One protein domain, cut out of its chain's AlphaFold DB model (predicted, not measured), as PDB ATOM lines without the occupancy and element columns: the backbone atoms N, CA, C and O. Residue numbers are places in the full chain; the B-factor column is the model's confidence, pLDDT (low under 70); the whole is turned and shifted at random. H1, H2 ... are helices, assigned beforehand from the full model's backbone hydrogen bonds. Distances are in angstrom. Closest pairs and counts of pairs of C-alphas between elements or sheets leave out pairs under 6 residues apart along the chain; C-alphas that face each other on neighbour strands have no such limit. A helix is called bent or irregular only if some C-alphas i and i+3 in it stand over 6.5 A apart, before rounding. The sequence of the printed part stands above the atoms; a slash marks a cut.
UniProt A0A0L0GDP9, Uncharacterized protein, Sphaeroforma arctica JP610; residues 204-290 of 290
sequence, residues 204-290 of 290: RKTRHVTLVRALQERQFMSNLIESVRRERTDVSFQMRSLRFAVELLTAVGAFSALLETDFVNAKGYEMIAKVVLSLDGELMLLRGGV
ATOM      1  N   ARG A 204     115.253 209.941  90.924       68.00
ATOM      2  CA  ARG A 204     115.349 208.509  90.587       68.00
ATOM      3  C   ARG A 204     116.467 208.209  89.595       68.00
ATOM      4  O   ARG A 204     117.182 207.227  89.759       68.00
ATOM      5  N   LYS A 205     116.670 209.082  88.598       71.06
ATOM      6  CA  LYS A 205     117.639 208.842  87.517       71.06
ATOM      7  C   LYS A 205     119.074 208.731  88.037       71.06
ATOM      8  O   LYS A 205     119.730 207.727  87.787       71.06
ATOM      9  N   THR A 206     119.549 209.709  88.808       74.81
ATOM     10  CA  THR A 206     120.935 209.714  89.314       74.81
ATOM     11  C   THR A 206     121.197 208.552  90.273       74.81
ATOM     12  O   THR A 206     122.231 207.899  90.172       74.81
ATOM     13  N   ARG A 207     120.238 208.241  91.159       78.31
ATOM     14  CA  ARG A 207     120.318 207.091  92.076       78.31
ATOM     15  C   ARG A 207     120.413 205.762  91.322       78.31
ATOM     16  O   ARG A 207     121.291 204.960  91.628       78.31
ATOM     17  N   HIS A 208     119.548 205.546  90.328       80.81
ATOM     18  CA  HIS A 208     119.554 204.318  89.529       80.81
ATOM     19  C   HIS A 208     120.852 204.174  88.740       80.81
ATOM     20  O   HIS A 208     121.426 203.093  88.742       80.81
ATOM     21  N   VAL A 209     121.363 205.251  88.134       82.88
ATOM     22  CA  VAL A 209     122.639 205.213  87.399       82.88
ATOM     23  C   VAL A 209     123.790 204.767  88.302       82.88
ATOM     24  O   VAL A 209     124.562 203.898  87.904       82.88
ATOM     25  N   THR A 210     123.896 205.306  89.522       84.12
ATOM     26  CA  THR A 210     124.949 204.898  90.467       84.12
ATOM     27  C   THR A 210     124.821 203.426  90.856       84.12
ATOM     28  O   THR A 210     125.818 202.708  90.858       84.12
ATOM     29  N   LEU A 211     123.606 202.956  91.151       87.69
ATOM     30  CA  LEU A 211     123.369 201.566  91.542       87.69
ATOM     31  C   LEU A 211     123.605 200.579  90.395       87.69
ATOM     32  O   LEU A 211     124.263 199.559  90.594       87.69
ATOM     33  N   VAL A 212     123.123 200.893  89.190       88.56
ATOM     34  CA  VAL A 212     123.378 200.092  87.984       88.56
ATOM     35  C   VAL A 212     124.876 200.008  87.728       88.56
ATOM     36  O   VAL A 212     125.395 198.907  87.577       88.56
ATOM     37  N   ARG A 213     125.593 201.138  87.770       87.00
ATOM     38  CA  ARG A 213     127.050 201.153  87.596       87.00
ATOM     39  C   ARG A 213     127.753 200.288  88.640       87.00
ATOM     40  O   ARG A 213     128.607 199.488  88.275       87.00
ATOM     41  N   ALA A 214     127.358 200.386  89.910       86.69
ATOM     42  CA  ALA A 214     127.937 199.565  90.969       86.69
ATOM     43  C   ALA A 214     127.739 198.058  90.703       86.69
ATOM     44  O   ALA A 214     128.661 197.268  90.907       86.69
ATOM     45  N   LEU A 215     126.573 197.639  90.207       90.12
ATOM     46  CA  LEU A 215     126.341 196.243  89.820       90.12
ATOM     47  C   LEU A 215     127.155 195.830  88.581       90.12
ATOM     48  O   LEU A 215     127.735 194.743  88.565       90.12
ATOM     49  N   GLN A 216     127.235 196.692  87.568       88.75
ATOM     50  CA  GLN A 216     127.963 196.421  86.326       88.75
ATOM     51  C   GLN A 216     129.471 196.289  86.526       88.75
ATOM     52  O   GLN A 216     130.072 195.343  86.028       88.75
ATOM     53  N   GLU A 217     130.081 197.183  87.309       86.88
ATOM     54  CA  GLU A 217     131.508 197.116  87.667       86.88
ATOM     55  C   GLU A 217     131.891 195.765  88.295       86.88
ATOM     56  O   GLU A 217     133.054 195.372  88.286       86.88
ATOM     57  N   ARG A 218     130.906 195.040  88.836       86.88
ATOM     58  CA  ARG A 218     131.067 193.740  89.496       86.88
ATOM     59  C   ARG A 218     130.600 192.570  88.635       86.88
ATOM     60  O   ARG A 218     130.535 191.452  89.146       86.88
ATOM     61  N   GLN A 219     130.231 192.816  87.376       90.75
ATOM     62  CA  GLN A 219     129.649 191.824  86.468       90.75
ATOM     63  C   GLN A 219     128.526 191.029  87.150       90.75
ATOM     64  O   GLN A 219     128.456 189.802  87.058       90.75
ATOM     65  N   PHE A 220     127.690 191.727  87.926       93.38
ATOM     66  CA  PHE A 220     126.791 191.092  88.883       93.38
ATOM     67  C   PHE A 220     125.845 190.086  88.226       93.38
ATOM     68  O   PHE A 220     125.741 188.955  88.695       93.38
ATOM     69  N   MET A 221     125.198 190.476  87.121       94.19
ATOM     70  CA  MET A 221     124.265 189.605  86.400       94.19
ATOM     71  C   MET A 221     124.973 188.370  85.846       94.19
ATOM     72  O   MET A 221     124.495 187.254  86.038       94.19
ATOM     73  N   SER A 222     126.152 188.537  85.245       94.06
ATOM     74  CA  SER A 222     126.951 187.417  84.742       94.06
ATOM     75  C   SER A 222     127.340 186.444  85.854       94.06
ATOM     76  O   SER A 222     127.165 185.235  85.709       94.06
ATOM     77  N   ASN A 223     127.793 186.969  86.994       95.06
ATOM     78  CA  ASN A 223     128.153 186.172  88.166       95.06
ATOM     79  C   ASN A 223     126.943 185.465  88.792       95.06
ATOM     80  O   ASN A 223     127.073 184.332  89.255       95.06
ATOM     81  N   LEU A 224     125.768 186.100  88.780       95.50
ATOM     82  CA  LEU A 224     124.517 185.493  89.227       95.50
ATOM     83  C   LEU A 224     124.142 184.311  88.337       95.50
ATOM     84  O   LEU A 224     123.955 183.212  88.842       95.50
ATOM     85  N   ILE A 225     124.095 184.485  87.016       96.06
ATOM     86  CA  ILE A 225     123.731 183.383  86.113       96.06
ATOM     87  C   ILE A 225     124.772 182.262  86.139       96.06
ATOM     88  O   ILE A 225     124.414 181.085  86.103       96.06
ATOM     89  N   GLU A 226     126.053 182.595  86.273       94.56
ATOM     90  CA  GLU A 226     127.103 181.596  86.445       94.56
ATOM     91  C   GLU A 226     126.957 180.819  87.765       94.56
ATOM     92  O   GLU A 226     127.158 179.603  87.781       94.56
ATOM     93  N   SER A 227     126.554 181.465  88.864       93.62
ATOM     94  CA  SER A 227     126.314 180.764  90.132       93.62
ATOM     95  C   SER A 227     125.156 179.768  90.017       93.62
ATOM     96  O   SER A 227     125.293 178.631  90.479       93.62
ATOM     97  N   VAL A 228     124.076 180.154  89.319       94.06
ATOM     98  CA  VAL A 228     122.941 179.278  88.979       94.06
ATOM     99  C   VAL A 228     123.397 178.111  88.109       94.06
ATOM    100  O   VAL A 228     123.066 176.968  88.402       94.06
ATOM    101  N   ARG A 229     124.197 178.368  87.068       93.12
ATOM    102  CA  ARG A 229     124.709 177.336  86.153       93.12
ATOM    103  C   ARG A 229     125.578 176.298  86.858       93.12
ATOM    104  O   ARG A 229     125.538 175.117  86.511       93.12
ATOM    105  N   ARG A 230     126.401 176.740  87.810       92.25
ATOM    106  CA  ARG A 230     127.274 175.855  88.588       92.25
ATOM    107  C   ARG A 230     126.515 175.045  89.628       92.25
ATOM    108  O   ARG A 230     127.066 174.061  90.115       92.25
ATOM    109  N   GLU A 231     125.334 175.488  90.045       89.75
ATOM    110  CA  GLU A 231     124.468 174.701  90.917       89.75
ATOM    111  C   GLU A 231     123.700 173.690  90.065       89.75
ATOM    112  O   GLU A 231     123.119 174.053  89.047       89.75
ATOM    113  N   ARG A 232     123.741 172.410  90.436       83.88
ATOM    114  CA  ARG A 232     123.117 171.323  89.657       83.88
ATOM    115  C   ARG A 232     122.063 170.554  90.439       83.88
ATOM    116  O   ARG A 232     121.303 169.816  89.829       83.88
ATOM    117  N   THR A 233     122.060 170.696  91.758       85.44
ATOM    118  CA  THR A 233     121.285 169.853  92.672       85.44
ATOM    119  C   THR A 233     120.203 170.635  93.394       85.44
ATOM    120  O   THR A 233     119.106 170.125  93.588       85.44
ATOM    121  N   ASP A 234     120.478 171.887  93.751       88.50
ATOM    122  CA  ASP A 234     119.508 172.727  94.440       88.50
ATOM    123  C   ASP A 234     118.677 173.544  93.437       88.50
ATOM    124  O   ASP A 234     118.987 174.693  93.103       88.50
ATOM    125  N   VAL A 235     117.583 172.948  92.955       88.12
ATOM    126  CA  VAL A 235     116.616 173.626  92.071       88.12
ATOM    127  C   VAL A 235     115.984 174.834  92.773       88.12
ATOM    128  O   VAL A 235     115.708 175.854  92.142       88.12
ATOM    129  N   SER A 236     115.826 174.786  94.099       88.88
ATOM    130  CA  SER A 236     115.286 175.902  94.877       88.88
ATOM    131  C   SER A 236     116.234 177.107  94.862       88.88
ATOM    132  O   SER A 236     115.798 178.247  94.682       88.88
ATOM    133  N   PHE A 237     117.545 176.880  94.986       91.69
ATOM    134  CA  PHE A 237     118.567 177.906  94.768       91.69
ATOM    135  C   PHE A 237     118.469 178.508  93.367       91.69
ATOM    136  O   PHE A 237     118.462 179.738  93.235       91.69
ATOM    137  N   GLN A 238     118.373 177.659  92.338       92.69
ATOM    138  CA  GLN A 238     118.304 178.113  90.952       92.69
ATOM    139  C   GLN A 238     117.069 178.990  90.713       92.69
ATOM    140  O   GLN A 238     117.199 180.104  90.206       92.69
ATOM    141  N   MET A 239     115.890 178.539  91.152       91.75
ATOM    142  CA  MET A 239     114.637 179.283  91.020       91.75
ATOM    143  C   MET A 239     114.681 180.633  91.739       91.75
ATOM    144  O   MET A 239     114.333 181.647  91.137       91.75
ATOM    145  N   ARG A 240     115.131 180.676  93.006       93.06
ATOM    146  CA  ARG A 240     115.224 181.941  93.761       93.06
ATOM    147  C   ARG A 240     116.163 182.934  93.074       93.06
ATOM    148  O   ARG A 240     115.810 184.098  92.919       93.06
ATOM    149  N   SER A 241     117.322 182.467  92.613       94.56
ATOM    150  CA  SER A 241     118.334 183.307  91.963       94.56
ATOM    151  C   SER A 241     117.866 183.847  90.608       94.56
ATOM    152  O   SER A 241     118.063 185.025  90.315       94.56
ATOM    153  N   LEU A 242     117.204 183.017  89.794       95.38
ATOM    154  CA  LEU A 242     116.632 183.442  88.512       95.38
ATOM    155  C   LEU A 242     115.441 184.388  88.703       95.38
ATOM    156  O   LEU A 242     115.347 185.391  88.000       95.38
ATOM    157  N   ARG A 243     114.570 184.122  89.686       95.25
ATOM    158  CA  ARG A 243     113.480 185.037  90.054       95.25
ATOM    159  C   ARG A 243     114.031 186.402  90.451       95.25
ATOM    160  O   ARG A 243     113.560 187.412  89.940       95.25
ATOM    161  N   PHE A 244     115.051 186.424  91.304       96.12
ATOM    162  CA  PHE A 244     115.727 187.653  91.702       96.12
ATOM    163  C   PHE A 244     116.355 188.384  90.503       96.12
ATOM    164  O   PHE A 244     116.207 189.598  90.403       96.12
ATOM    165  N   ALA A 245     116.979 187.674  89.554       95.50
ATOM    166  CA  ALA A 245     117.518 188.279  88.331       95.50
ATOM    167  C   ALA A 245     116.431 189.020  87.525       95.50
ATOM    168  O   ALA A 245     116.616 190.175  87.143       95.50
ATOM    169  N   VAL A 246     115.284 188.371  87.304       94.31
ATOM    170  CA  VAL A 246     114.143 188.950  86.572       94.31
ATOM    171  C   VAL A 246     113.528 190.120  87.340       94.31
ATOM    172  O   VAL A 246     113.226 191.165  86.757       94.31
ATOM    173  N   GLU A 247     113.366 189.977  88.654       94.31
ATOM    174  CA  GLU A 247     112.817 191.032  89.499       94.31
ATOM    175  C   GLU A 247     113.723 192.266  89.531       94.31
ATOM    176  O   GLU A 247     113.232 193.390  89.443       94.31
ATOM    177  N   LEU A 248     115.040 192.068  89.579       92.69
ATOM    178  CA  LEU A 248     116.020 193.143  89.523       92.69
ATOM    179  C   LEU A 248     115.968 193.886  88.184       92.69
ATOM    180  O   LEU A 248     115.883 195.113  88.183       92.69
ATOM    181  N   LEU A 249     115.955 193.169  87.053       92.44
ATOM    182  CA  LEU A 249     115.806 193.783  85.723       92.44
ATOM    183  C   LEU A 249     114.522 194.620  85.635       92.44
ATOM    184  O   LEU A 249     114.545 195.749  85.148       92.44
ATOM    185  N   THR A 250     113.426 194.101  86.193       90.94
ATOM    186  CA  THR A 250     112.137 194.803  86.250       90.94
ATOM    187  C   THR A 250     112.208 196.051  87.135       90.94
ATOM    188  O   THR A 250     111.725 197.116  86.755       90.94
ATOM    189  N   ALA A 251     112.837 195.949  88.309       89.06
ATOM    190  CA  ALA A 251     112.967 197.048  89.264       89.06
ATOM    191  C   ALA A 251     113.847 198.195  88.739       89.06
ATOM    192  O   ALA A 251     113.591 199.364  89.033       89.06
ATOM    193  N   VAL A 252     114.866 197.876  87.939       86.31
ATOM    194  CA  VAL A 252     115.772 198.859  87.329       86.31
ATOM    195  C   VAL A 252     115.044 199.704  86.267       86.31
ATOM    196  O   VAL A 252     115.360 200.890  86.101       86.31
ATOM    197  N   GLY A 253     114.030 199.138  85.604       84.25
ATOM    198  CA  GLY A 253     113.156 199.835  84.657       84.25
ATOM    199  C   GLY A 253     113.909 200.318  83.418       84.25
ATOM    200  O   GLY A 253     114.681 199.574  82.834       84.25
ATOM    201  N   ALA A 254     113.746 201.586  83.028       77.00
ATOM    202  CA  ALA A 254     114.362 202.147  81.815       77.00
ATOM    203  C   ALA A 254     115.909 202.095  81.769       77.00
ATOM    204  O   ALA A 254     116.497 202.341  80.721       77.00
ATOM    205  N   PHE A 255     116.575 201.794  82.888       77.94
ATOM    206  CA  PHE A 255     118.027 201.600  82.951       77.94
ATOM    207  C   PHE A 255     118.441 200.126  82.767       77.94
ATOM    208  O   PHE A 255     119.627 199.813  82.877       77.94
ATOM    209  N   SER A 256     117.482 199.222  82.520       81.50
ATOM    210  CA  SER A 256     117.705 197.775  82.469       81.50
ATOM    211  C   SER A 256     118.627 197.378  81.334       81.50
ATOM    212  O   SER A 256     119.395 196.454  81.539       81.50
ATOM    213  N   ALA A 257     118.619 198.091  80.200       85.56
ATOM    214  CA  ALA A 257     119.351 197.723  78.982       85.56
ATOM    215  C   ALA A 257     120.816 197.324  79.244       85.56
ATOM    216  O   ALA A 257     121.343 196.387  78.646       85.56
ATOM    217  N   LEU A 258     121.458 198.009  80.191       82.06
ATOM    218  CA  LEU A 258     122.819 197.740  80.637       82.06
ATOM    219  C   LEU A 258     122.969 196.388  81.362       82.06
ATOM    220  O   LEU A 258     123.839 195.599  81.013       82.06
ATOM    221  N   LEU A 259     122.105 196.098  82.337       89.56
ATOM    222  CA  LEU A 259     122.102 194.819  83.065       89.56
ATOM    223  C   LEU A 259     121.485 193.676  82.246       89.56
ATOM    224  O   LEU A 259     121.837 192.514  82.426       89.56
ATOM    225  N   GLU A 260     120.566 194.002  81.345       91.69
ATOM    226  CA  GLU A 260     119.903 193.084  80.427       91.69
ATOM    227  C   GLU A 260     120.895 192.551  79.399       91.69
ATOM    228  O   GLU A 260     120.924 191.349  79.155       91.69
ATOM    229  N   THR A 261     121.780 193.408  78.884       92.12
ATOM    230  CA  THR A 261     122.887 192.978  78.020       92.12
ATOM    231  C   THR A 261     123.770 191.948  78.730       92.12
ATOM    232  O   THR A 261     124.048 190.888  78.168       92.12
ATOM    233  N   ASP A 262     124.155 192.201  79.986       92.06
ATOM    234  CA  ASP A 262     124.941 191.247  80.781       92.06
ATOM    235  C   ASP A 262     124.177 189.931  81.006       92.06
ATOM    236  O   ASP A 262     124.738 188.845  80.860       92.06
ATOM    237  N   PHE A 263     122.878 190.009  81.311       94.94
ATOM    238  CA  PHE A 263     122.016 188.841  81.497       94.94
ATOM    239  C   PHE A 263     121.877 188.000  80.218       94.94
ATOM    240  O   PHE A 263     121.987 186.773  80.275       94.94
ATOM    241  N   VAL A 264     121.679 188.642  79.063       95.38
ATOM    242  CA  VAL A 264     121.601 187.987  77.748       95.38
ATOM    243  C   VAL A 264     122.926 187.311  77.410       95.38
ATOM    244  O   VAL A 264     122.938 186.120  77.098       95.38
ATOM    245  N   ASN A 265     124.042 188.028  77.543       95.50
ATOM    246  CA  ASN A 265     125.379 187.499  77.265       95.50
ATOM    247  C   ASN A 265     125.727 186.318  78.176       95.50
ATOM    248  O   ASN A 265     126.343 185.344  77.743       95.50
ATOM    249  N   ALA A 266     125.272 186.359  79.427       95.69
ATOM    250  CA  ALA A 266     125.416 185.261  80.368       95.69
ATOM    251  C   ALA A 266     124.444 184.096  80.111       95.69
ATOM    252  O   ALA A 266     124.439 183.149  80.897       95.69
ATOM    253  N   LYS A 267     123.650 184.123  79.031       96.75
ATOM    254  CA  LYS A 267     122.637 183.117  78.669       96.75
ATOM    255  C   LYS A 267     121.533 182.958  79.719       96.75
ATOM    256  O   LYS A 267     121.079 181.850  80.004       96.75
ATOM    257  N   GLY A 268     121.097 184.068  80.314       95.81
ATOM    258  CA  GLY A 268     120.080 184.084  81.364       95.81
ATOM    259  C   GLY A 268     118.735 183.495  80.927       95.81
ATOM    260  O   GLY A 268     118.195 182.637  81.624       95.81
ATOM    261  N   TYR A 269     118.223 183.875  79.749       95.12
ATOM    262  CA  TYR A 269     116.965 183.328  79.212       95.12
ATOM    263  C   TYR A 269     117.034 181.817  78.948       95.12
ATOM    264  O   TYR A 269     116.091 181.097  79.266       95.12
ATOM    265  N   GLU A 270     118.164 181.325  78.430       95.31
ATOM    266  CA  GLU A 270     118.404 179.888  78.238       95.31
ATOM    267  C   GLU A 270     118.367 179.148  79.583       95.31
ATOM    268  O   GLU A 270     117.752 178.088  79.697       95.31
ATOM    269  N   MET A 271     118.964 179.733  80.629       94.62
ATOM    270  CA  MET A 271     118.950 179.143  81.968       94.62
ATOM    271  C   MET A 271     117.540 179.108  82.572       94.62
ATOM    272  O   MET A 271     117.172 178.101  83.176       94.62
ATOM    273  N   ILE A 272     116.734 180.159  82.375       94.38
ATOM    274  CA  ILE A 272     115.317 180.159  82.774       94.38
ATOM    275  C   ILE A 272     114.570 179.028  82.071       94.38
ATOM    276  O   ILE A 272     113.943 178.213  82.745       94.38
ATOM    277  N   ALA A 273     114.668 178.945  80.740       92.56
ATOM    278  CA  ALA A 273     113.995 177.905  79.969       92.56
ATOM    279  C   ALA A 273     114.399 176.505  80.449       92.56
ATOM    280  O   ALA A 273     113.539 175.667  80.700       92.56
ATOM    281  N   LYS A 274     115.699 176.272  80.666       91.50
ATOM    282  CA  LYS A 274     116.218 174.993  81.157       91.50
ATOM    283  C   LYS A 274     115.616 174.585  82.505       91.50
ATOM    284  O   LYS A 274     115.195 173.441  82.640       91.50
ATOM    285  N   VAL A 275     115.580 175.493  83.485       90.06
ATOM    286  CA  VAL A 275     115.053 175.203  84.833       90.06
ATOM    287  C   VAL A 275     113.535 175.005  84.809       90.06
ATOM    288  O   VAL A 275     113.016 174.116  85.478       90.06
ATOM    289  N   VAL A 276     112.804 175.799  84.023       88.62
ATOM    290  CA  VAL A 276     111.346 175.646  83.893       88.62
ATOM    291  C   VAL A 276     110.993 174.308  83.236       88.62
ATOM    292  O   VAL A 276     110.119 173.598  83.728       88.62
ATOM    293  N   LEU A 277     111.696 173.932  82.166       87.00
ATOM    294  CA  LEU A 277     111.446 172.676  81.455       87.00
ATOM    295  C   LEU A 277     111.838 171.440  82.274       87.00
ATOM    296  O   LEU A 277     111.164 170.418  82.172       87.00
ATOM    297  N   SER A 278     112.885 171.509  83.108       85.50
ATOM    298  CA  SER A 278     113.223 170.388  83.997       85.50
ATOM    299  C   SER A 278     112.132 170.131  85.036       85.50
ATOM    300  O   SER A 278     111.827 168.979  85.321       85.50
ATOM    301  N   LEU A 279     111.504 171.193  85.552       82.50
ATOM    302  CA  LEU A 279     110.391 171.080  86.496       82.50
ATOM    303  C   LEU A 279     109.142 170.477  85.845       82.50
ATOM    304  O   LEU A 279     108.484 169.640  86.455       82.50
ATOM    305  N   ASP A 280     108.819 170.873  84.612       76.06
ATOM    306  CA  ASP A 280     107.684 170.294  83.882       76.06
ATOM    307  C   ASP A 280     107.905 168.801  83.592       76.06
ATOM    308  O   ASP A 280     107.018 167.985  83.832       76.06
ATOM    309  N   GLY A 281     109.121 168.411  83.190       72.12
ATOM    310  CA  GLY A 281     109.487 167.004  82.997       72.12
ATOM    311  C   GLY A 281     109.356 166.157  84.269       72.12
ATOM    312  O   GLY A 281     108.795 165.062  84.224       72.12
ATOM    313  N   GLU A 282     109.807 166.669  85.417       69.69
ATOM    314  CA  GLU A 282     109.628 166.007  86.719       69.69
ATOM    315  C   GLU A 282     108.146 165.898  87.115       69.69
ATOM    316  O   GLU A 282     107.698 164.849  87.581       69.69
ATOM    317  N   LEU A 283     107.356 166.951  86.882       60.94
ATOM    318  CA  LEU A 283     105.917 166.956  87.156       60.94
ATOM    319  C   LEU A 283     105.146 165.985  86.254       60.94
ATOM    320  O   LEU A 283     104.203 165.348  86.722       60.94
ATOM    321  N   MET A 284     105.537 165.843  84.988       60.31
ATOM    322  CA  MET A 284     104.945 164.870  84.067       60.31
ATOM    323  C   MET A 284     105.257 163.429  84.487       60.31
ATOM    324  O   MET A 284     104.362 162.587  84.456       60.31
ATOM    325  N   LEU A 285     106.477 163.146  84.957       62.03
ATOM    326  CA  LEU A 285     106.840 161.830  85.499       62.03
ATOM    327  C   LEU A 285     106.052 161.488  86.773       62.03
ATOM    328  O   LEU A 285     105.593 160.358  86.921       62.03
ATOM    329  N   LEU A 286     105.834 162.462  87.661       60.44
ATOM    330  CA  LEU A 286     105.013 162.281  88.865       60.44
ATOM    331  C   LEU A 286     103.519 162.088  88.551       60.44
ATOM    332  O   LEU A 286     102.819 161.434  89.316       60.44
ATOM    333  N   ARG A 287     103.022 162.650  87.443       62.66
ATOM    334  CA  ARG A 287     101.619 162.515  87.006       62.66
ATOM    335  C   ARG A 287     101.353 161.265  86.166       62.66
ATOM    336  O   ARG A 287     100.224 160.792  86.158       62.66
ATOM    337  N   GLY A 288     102.362 160.750  85.463       56.75
ATOM    338  CA  GLY A 288     102.280 159.525  84.658       56.75
ATOM    339  C   GLY A 288     102.512 158.228  85.441       56.75
ATOM    340  O   GLY A 288     102.442 157.153  84.854       56.75
ATOM    341  N   GLY A 289     102.805 158.320  86.742       49.31
ATOM    342  CA  GLY A 289     102.902 157.190  87.664       49.31
ATOM    343  C   GLY A 289     101.618 156.986  88.470       49.31
ATOM    344  O   GLY A 289     101.624 157.217  89.678       49.31
ATOM    345  N   VAL A 290     100.536 156.569  87.804       42.94
ATOM    346  CA  VAL A 290      99.368 155.882  88.393       42.94
ATOM    347  C   VAL A 290      99.022 154.704  87.500       42.94
ATOM    348  O   VAL A 290      98.918 154.928  86.274       42.94
TER     349      VAL A 290
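This is residues 204 to 290 of the 290 residues of an uncharacterized protein of Sphaeroforma arctica JP610 (UniProt A0A0L0GDP9). The longest helix, H3, folds back on itself at a sharp bend near residues 251 to 254 into two arms, H3a and H3b, and H2 packs on both of them; H1 packs on H3b at one end of this body. H4 starts beside H2 and H3a and then leads away from the body as an arm, and residues 280 to 290 stick out and make much of the length. The printed part has 87 residues with four named helices, in the order H1, H2, H3, H4, and no named strand; the class is all helix. The whole is loose, with a radius of gyration of the C-alphas of 15.5 A, and spans 58 by 22 by 18 A.

H3, residues 235 to 265, was assigned as one helix by its hydrogen bonds but is bent: C-alphas 251 and 254 are 9.1 A apart. Its arm H3a, residues 235 to 251, is 23.9 A long from first to last C-alpha and begins at C-alpha 235, (116.616, 173.626, 92.071). Its arm H3b, residues 254 to 265, is 18.9 A long and irregular, with C-alphas 254 and 257 at 7.2 A. H2, residues 220 to 230, is 15.2 A long. H1, residues 204 to 216, is 18.0 A long and begins at (115.349, 208.509, 90.587). H4, residues 268 to 287, is 28.9 A long and ends at (101.619, 162.515, 87.006).

H3 is the hub, touching the three other helices. H3a and H3b touch, with the C-alphas of Leu 249 and Ser 256 closest at 5.5 A, and run opposite ways at 36 degrees, only just a steep tilt. H2 and H3a form a helical hairpin at a shallow tilt of 18 degrees; their closest C-alphas are those of Val 228 and Gln 238, 5.2 A apart. H2 also touches H3b, with the C-alphas of Met 221 and Phe 263 closest at 5.4 A. H1 touches H3b, at its residues 255 to 259 alone, the same way at a shallow tilt of 14 degrees; the C-alphas of Gln 216 and Leu 259 are closest, at 6.9 A. H1 is apart from H3a and H4. H4 touches H3a with its residues 268 to 275 alone, opposite ways at a steep tilt of 43 degrees; the C-alphas of Leu 242 and Ile 272 are closest, at 6.7 A. H4 only just touches H2, with 3 pairs of C-alphas within 8 A, the closest being those of Ile 225 and Gly 268 at 6.0 A. H2, H3a and H4 make an up-and-down bundle, each running against the one before. Every O i to N i+4 pair is within hydrogen-bond range in H1, H2, H3a and H4, and 5 of 8 are in H3b.

The C-alphas of Thr 206 and Val 290 are the two farthest apart, at 58.0 A. Without residues 280 to 290, which stand free, the body spans 40 by 19 by 19 A. The printed part has no cut, and its three links are tight. Mean pLDDT of the printed part is 86.0; residue 204 and residues 282 to 290 are under 70.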